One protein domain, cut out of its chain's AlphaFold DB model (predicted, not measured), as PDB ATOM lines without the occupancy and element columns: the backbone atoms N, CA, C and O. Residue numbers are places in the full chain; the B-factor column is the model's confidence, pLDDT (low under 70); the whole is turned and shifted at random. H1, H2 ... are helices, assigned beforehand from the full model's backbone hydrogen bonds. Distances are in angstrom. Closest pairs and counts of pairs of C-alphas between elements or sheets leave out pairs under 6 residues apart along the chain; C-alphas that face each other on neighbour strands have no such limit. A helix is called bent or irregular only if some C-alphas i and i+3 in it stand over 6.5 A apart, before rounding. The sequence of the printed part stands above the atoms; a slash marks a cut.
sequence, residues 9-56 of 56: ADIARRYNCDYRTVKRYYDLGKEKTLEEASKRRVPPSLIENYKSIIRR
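This is residues 9 to 56 of the 56 residues of an uncharacterized protein of Lactococcus lactis subsp. cremoris TIFN3 (UniProt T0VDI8). A long helix, H2, makes the body of the model with two short helices packed on it, H1 across its first end and H3 beside its residues 25 to 29, and from this small head a long arm sticks out, residues 39 to 56, holding H4 far from the rest. The arm makes most of the length. The printed part has 48 residues with four named helices, in the order H1, H2, H3, H4, and no named strand; the class is all helix. The whole is extended, with a radius of gyration of the C-alphas of 17.5 A and spans of 56 by 20 by 12 A.

H2, the longest helix, is residues 19 to 31 and measures 19.2 A from C-alpha 19 at (84.085, 21.445, 3.794) to C-alpha 31. H1 is residues 9 to 14, 8.9 A, and begins with C-alpha 9 at (85.121, 17.911, -0.024). H3 is residues 34 to 38, 6.1 A. H4 is residues 46 to 54, 12.6 A, and ends with C-alpha 54 at (81.869, 54.272, 32.778); it is irregular, with C-alphas 49 and 52 at 7.6 A.

H2 touches H1 with residues 19 to 22 alone; the closest C-alphas are those of Ala 12 and Tyr 19, 5.0 A apart, and the lines are about perpendicular at 81 degrees. H2 touches H3 with residues 25 to 29 alone, the closest C-alphas being those of Leu 28 and Ala 37 at 6.0 A. H1 and H3 are apart, and H4 touches no helix. Every O i to N i+4 pair is within hydrogen-bond range in H1 and H3, against 7 of 9 in H2 and 2 of 5 in H4, where 3 of 6 O i to N i+3 pairs are within range.

The C-alphas farthest apart, those of Asp 10 and Arg 56, are 56.7 A apart. Residues 39 to 56, of which 46 to 54 belong to H4, stand free; the body without them spans 24 by 13 by 11 A. The printed part has no cut. The links H1 to H2 and H2 to H3 are tight, H3 to H4 is short, and no link is long. The mean pLDDT of the printed part is 85.7, and residue 56, the chain's last, is under 70.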
ATOM      1  N   ALA A   9      86.429  18.563  -0.088       94.19
ATOM      2  CA  ALA A   9      85.121  17.911  -0.024       94.19
ATOM      3  C   ALA A   9      85.247  16.420   0.321       94.19
ATOM      4  O   ALA A   9      84.495  15.909   1.148       94.19
ATOM      5  N   ASP A  10      86.239  15.732  -0.253       95.19
ATOM      6  CA  ASP A  10      86.525  14.329   0.079       95.19
ATOM      7  C   ASP A  10      86.940  14.165   1.537       95.19
ATOM      8  O   ASP A  10      86.485  13.249   2.221       95.19
ATOM      9  N   ILE A  11      87.778  15.078   2.028       94.19
ATOM     10  CA  ILE A  11      88.216  15.090   3.423       94.19
ATOM     11  C   ILE A  11      87.019  15.352   4.348       94.19
ATOM     12  O   ILE A  11      86.841  14.631   5.326       94.19
ATOM     13  N   ALA A  12      86.160  16.320   4.017       96.00
ATOM     14  CA  ALA A  12      84.969  16.629   4.808       96.00
ATOM     15  C   ALA A  12      84.030  15.421   4.942       96.00
ATOM     16  O   ALA A  12      83.559  15.131   6.040       96.00
ATOM     17  N   ARG A  13      83.831  14.658   3.857       96.06
ATOM     18  CA  ARG A  13      83.040  13.416   3.881       96.06
ATOM     19  C   ARG A  13      83.613  12.367   4.832       96.06
ATOM     20  O   ARG A  13      82.853  11.747   5.565       96.06
ATOM     21  N   ARG A  14      84.939  12.187   4.858       95.56
ATOM     22  CA  ARG A  14      85.606  11.218   5.753       95.56
ATOM     23  C   ARG A  14      85.440  11.564   7.231       95.56
ATOM     24  O   ARG A  14      85.308  10.665   8.049       95.56
ATOM     25  N   TYR A  15      85.451  12.853   7.557       91.81
ATOM     26  CA  TYR A  15      85.328  13.346   8.931       91.81
ATOM     27  C   TYR A  15      83.899  13.768   9.305       91.81
ATOM     28  O   TYR A  15      83.704  14.327  10.381       91.81
ATOM     29  N   ASN A  16      82.916  13.514   8.432       94.62
ATOM     30  CA  ASN A  16      81.521  13.930   8.592       94.62
ATOM     31  C   ASN A  16      81.381  15.405   9.026       94.62
ATOM     32  O   ASN A  16      80.679  15.734   9.982       94.62
ATOM     33  N   CYS A  17      82.111  16.299   8.358       92.88
ATOM     34  CA  CYS A  17      82.142  17.719   8.689       92.88
ATOM     35  C   CYS A  17      81.963  18.603   7.452       92.88
ATOM     36  O   CYS A  17      82.091  18.158   6.312       92.88
ATOM     37  N   ASP A  18      81.652  19.880   7.674       94.94
ATOM     38  CA  ASP A  18      81.491  20.845   6.588       94.94
ATOM     39  C   ASP A  18      82.841  21.152   5.908       94.94
ATOM     40  O   ASP A  18      83.858  21.379   6.575       94.94
ATOM     41  N   TYR A  19      82.858  21.216   4.572       94.69
ATOM     42  CA  TYR A  19      84.085  21.445   3.794       94.69
ATOM     43  C   TYR A  19      84.799  22.759   4.162       94.69
ATOM     44  O   TYR A  19      86.027  22.848   4.074       94.69
ATOM     45  N   ARG A  20      84.053  23.788   4.592       92.75
ATOM     46  CA  ARG A  20      84.597  25.084   5.022       92.75
ATOM     47  C   ARG A  20      85.392  24.925   6.304       92.75
ATOM     48  O   ARG A  20      86.377  25.635   6.478       92.75
ATOM     49  N   THR A  21      85.007  23.985   7.167       91.88
ATOM     50  CA  THR A  21      85.760  23.637   8.377       91.88
ATOM     51  C   THR A  21      87.120  23.081   7.990       91.88
ATOM     52  O   THR A  21      88.138  23.636   8.397       91.88
ATOM     53  N   VAL A  22      87.152  22.069   7.117       93.19
ATOM     54  CA  VAL A  22      88.408  21.487   6.617       93.19
ATOM     55  C   VAL A  22      89.290  22.557   5.981       93.19
ATOM     56  O   VAL A  22      90.455  22.691   6.347       93.19
ATOM     57  N   LYS A  23      88.734  23.367   5.072       92.81
ATOM     58  CA  LYS A  23      89.481  24.439   4.401       92.81
ATOM     59  C   LYS A  23      90.036  25.457   5.401       92.81
ATOM     60  O   LYS A  23      91.202  25.821   5.308       92.81
ATOM     61  N   ARG A  24      89.220  25.907   6.359       90.38
ATOM     62  CA  ARG A  24      89.622  26.882   7.382       90.38
ATOM     63  C   ARG A  24      90.785  26.357   8.217       90.38
ATOM     64  O   ARG A  24      91.747  27.088   8.410       90.38
ATOM     65  N   TYR A  25      90.703  25.121   8.706       88.94
ATOM     66  CA  TYR A  25      91.766  24.532   9.524       88.94
ATOM     67  C   TYR A  25      93.014  24.185   8.708       88.94
ATOM     68  O   TYR A  25      94.117  24.324   9.222       88.94
ATOM     69  N   TYR A  26      92.865  23.811   7.436       90.50
ATOM     70  CA  TYR A  26      93.994  23.624   6.527       90.50
ATOM     71  C   TYR A  26      94.753  24.934   6.274       90.50
ATOM     72  O   TYR A  26      95.977  24.949   6.332       90.50
ATOM     73  N   ASP A  27      94.034  26.031   6.013       89.25
ATOM     74  CA  ASP A  27      94.640  27.349   5.804       89.25
ATOM     75  C   ASP A  27      95.268  27.867   7.121       89.25
ATOM     76  O   ASP A  27      96.418  28.294   7.121       89.25
ATOM     77  N   LEU A  28      94.571  27.738   8.262       87.75
ATOM     78  CA  LEU A  28      95.097  28.129   9.580       87.75
ATOM     79  C   LEU A  28      96.328  27.320   9.998       87.75
ATOM     80  O   LEU A  28      97.257  27.896  10.546       87.75
ATOM     81  N   GLY A  29      96.358  26.014   9.724       85.19
ATOM     82  CA  GLY A  29      97.481  25.141  10.071       85.19
ATOM     83  C   GLY A  29      98.774  25.441   9.305       85.19
ATOM     84  O   GLY A  29      99.822  24.917   9.668       85.19
ATOM     85  N   LYS A  30      98.719  26.277   8.257       84.88
ATOM     86  CA  LYS A  30      99.919  26.794   7.576       84.88
ATOM     87  C   LYS A  30     100.572  27.953   8.321       84.88
ATOM     88  O   LYS A  30     101.770  28.152   8.178       84.88
ATOM     89  N   GLU A  31      99.783  28.726   9.062       83.12
ATOM     90  CA  GLU A  31     100.228  29.959   9.722       83.12
ATOM     91  C   GLU A  31     100.351  29.803  11.240       83.12
ATOM     92  O   GLU A  31     101.133  30.507  11.872       83.12
ATOM     93  N   LYS A  32      99.543  28.920  11.835       83.06
ATOM     94  CA  LYS A  32      99.326  28.818  13.277       83.06
ATOM     95  C   LYS A  32      99.319  27.376  13.740       83.06
ATOM     96  O   LYS A  32      99.028  26.451  12.981       83.06
ATOM     97  N   THR A  33      99.573  27.192  15.029       83.56
ATOM     98  CA  THR A  33      99.398  25.888  15.670       83.56
ATOM     99  C   THR A  33      97.913  25.515  15.736       83.56
ATOM    100  O   THR A  33      97.022  26.372  15.721       83.56
ATOM    101  N   LEU A  34      97.620  24.214  15.832       76.31
ATOM    102  CA  LEU A  34      96.245  23.721  15.985       76.31
ATOM    103  C   LEU A  34      95.545  24.310  17.219       76.31
ATOM    104  O   LEU A  34      94.354  24.610  17.150       76.31
ATOM    105  N   GLU A  35      96.278  24.523  18.316       80.38
ATOM    106  CA  GLU A  35      95.741  25.156  19.526       80.38
ATOM    107  C   GLU A  35      95.308  26.604  19.291       80.38
ATOM    108  O   GLU A  35      94.290  27.055  19.810       80.38
ATOM    109  N   GLU A  36      96.056  27.361  18.496       80.62
ATOM    110  CA  GLU A  36      95.687  28.734  18.157       80.62
ATOM    111  C   GLU A  36      94.519  28.789  17.173       80.62
ATOM    112  O   GLU A  36      93.673  29.682  17.261       80.62
ATOM    113  N   ALA A  37      94.452  27.833  16.246       77.75
ATOM    114  CA  ALA A  37      93.371  27.723  15.276       77.75
ATOM    115  C   ALA A  37      92.031  27.330  15.921       77.75
ATOM    116  O   ALA A  37      90.973  27.782  15.464       77.75
ATOM    117  N   SER A  38      92.072  26.508  16.976       76.69
ATOM    118  CA  SER A  38      90.884  26.034  17.694       76.69
ATOM    119  C   SER A  38      90.306  27.075  18.658       76.69
ATOM    120  O   SER A  38      89.110  27.035  18.958       76.69
ATOM    121  N   LYS A  39      91.109  28.057  19.100       81.88
ATOM    122  CA  LYS A  39      90.638  29.146  19.968       81.88
ATOM    123  C   LYS A  39      89.502  29.916  19.299       81.88
ATOM    124  O   LYS A  39      89.632  30.491  18.213       81.88
ATOM    125  N   ARG A  40      88.357  29.965  19.984       76.38
ATOM    126  CA  ARG A  40      87.220  30.789  19.572       76.38
ATOM    127  C   ARG A  40      87.668  32.250  19.597       76.38
ATOM    128  O   ARG A  40      88.009  32.770  20.655       76.38
ATOM    129  N   ARG A  41      87.662  32.923  18.440       75.62
ATOM    130  CA  ARG A  41      87.837  34.381  18.396       75.62
ATOM    131  C   ARG A  41      86.617  35.001  19.063       75.62
ATOM    132  O   ARG A  41      85.540  35.031  18.473       75.62
ATOM    133  N   VAL A  42      86.787  35.437  20.302       78.31
ATOM    134  CA  VAL A  42      85.806  36.265  20.993       78.31
ATOM    135  C   VAL A  42      86.141  37.704  20.612       78.31
ATOM    136  O   VAL A  42      87.225  38.170  20.964       78.31
ATOM    137  N   PRO A  43      85.297  38.386  19.817       76.94
ATOM    138  CA  PRO A  43      85.522  39.796  19.556       76.94
ATOM    139  C   PRO A  43      85.443  40.564  20.884       76.94
ATOM    140  O   PRO A  43      84.648  40.190  21.754       76.94
ATOM    141  N   PRO A  44      86.252  41.620  21.063       80.88
ATOM    142  CA  PRO A  44      86.122  42.475  22.233       80.88
ATOM    143  C   PRO A  44      84.695  43.031  22.300       80.88
ATOM    144  O   PRO A  44      84.091  43.363  21.277       80.88
ATOM    145  N   SER A  45      84.133  43.089  23.508       83.56
ATOM    146  CA  SER A  45      82.791  43.643  23.705       83.56
ATOM    147  C   SER A  45      82.768  45.119  23.302       83.56
ATOM    148  O   SER A  45      83.735  45.828  23.556       83.56
ATOM    149  N   LEU A  46      81.658  45.618  22.752       83.75
ATOM    150  CA  LEU A  46      81.525  47.047  22.417       83.75
ATOM    151  C   LEU A  46      81.757  47.962  23.635       83.75
ATOM    152  O   LEU A  46      82.225  49.085  23.486       83.75
ATOM    153  N   ILE A  47      81.475  47.451  24.838       83.75
ATOM    154  CA  ILE A  47      81.651  48.142  26.121       83.75
ATOM    155  C   ILE A  47      83.136  48.328  26.473       83.75
ATOM    156  O   ILE A  47      83.461  49.292  27.162       83.75
ATOM    157  N   GLU A  48      84.046  47.468  25.988       83.69
ATOM    158  CA  GLU A  48      85.500  47.617  26.208       83.69
ATOM    159  C   GLU A  48      85.976  49.026  25.847       83.69
ATOM    160  O   GLU A  48      86.698  49.644  26.627       83.69
ATOM    161  N   ASN A  49      85.476  49.573  24.736       86.69
ATOM    162  CA  ASN A  49      85.845  50.898  24.236       86.69
ATOM    163  C   ASN A  49      85.424  52.050  25.167       86.69
ATOM    164  O   ASN A  49      85.979  53.141  25.077       86.69
ATOM    165  N   TYR A  50      84.456  51.821  26.058       87.25
ATOM    166  CA  TYR A  50      83.865  52.843  26.927       87.25
ATOM    167  C   TYR A  50      84.151  52.611  28.416       87.25
ATOM    168  O   TYR A  50      83.699  53.387  29.259       87.25
ATOM    169  N   LYS A  51      84.923  51.573  28.774       85.19
ATOM    170  CA  LYS A  51      85.241  51.242  30.177       85.19
ATOM    171  C   LYS A  51      85.895  52.398  30.940       85.19
ATOM    172  O   LYS A  51      85.657  52.527  32.138       85.19
ATOM    173  N   SER A  52      86.689  53.229  30.261       85.50
ATOM    174  CA  SER A  52      87.326  54.418  30.845       85.50
ATOM    175  C   SER A  52      86.330  55.525  31.201       85.50
ATOM    176  O   SER A  52      86.576  56.275  32.138       85.50
ATOM    177  N   ILE A  53      85.204  55.610  30.488       86.69
ATOM    178  CA  ILE A  53      84.150  56.609  30.712       86.69
ATOM    179  C   ILE A  53      83.196  56.145  31.820       86.69
ATOM    180  O   ILE A  53      82.797  56.943  32.657       86.69
ATOM    181  N   ILE A  54      82.853  54.852  31.843       85.00
ATOM    182  CA  ILE A  54      81.869  54.272  32.778       85.00
ATOM    183  C   ILE A  54      82.404  54.166  34.217       85.00
ATOM    184  O   ILE A  54      81.622  54.205  35.157       85.00
ATOM    185  N   ARG A  55      83.721  54.003  34.413       70.75
ATOM    186  CA  ARG A  55      84.342  53.861  35.749       70.75
ATOM    187  C   ARG A  55      84.659  55.191  36.453       70.75
ATOM    188  O   ARG A  55      85.377  55.170  37.452       70.75
ATOM    189  N   ARG A  56      84.182  56.314  35.918       53.69
ATOM    190  CA  ARG A  56      84.297  57.637  36.541       53.69
ATOM    191  C   ARG A  56      83.199  57.836  37.578       53.69
ATOM    192  O   ARG A  56      83.511  58.469  38.606       53.69
TER     193      ARG A  56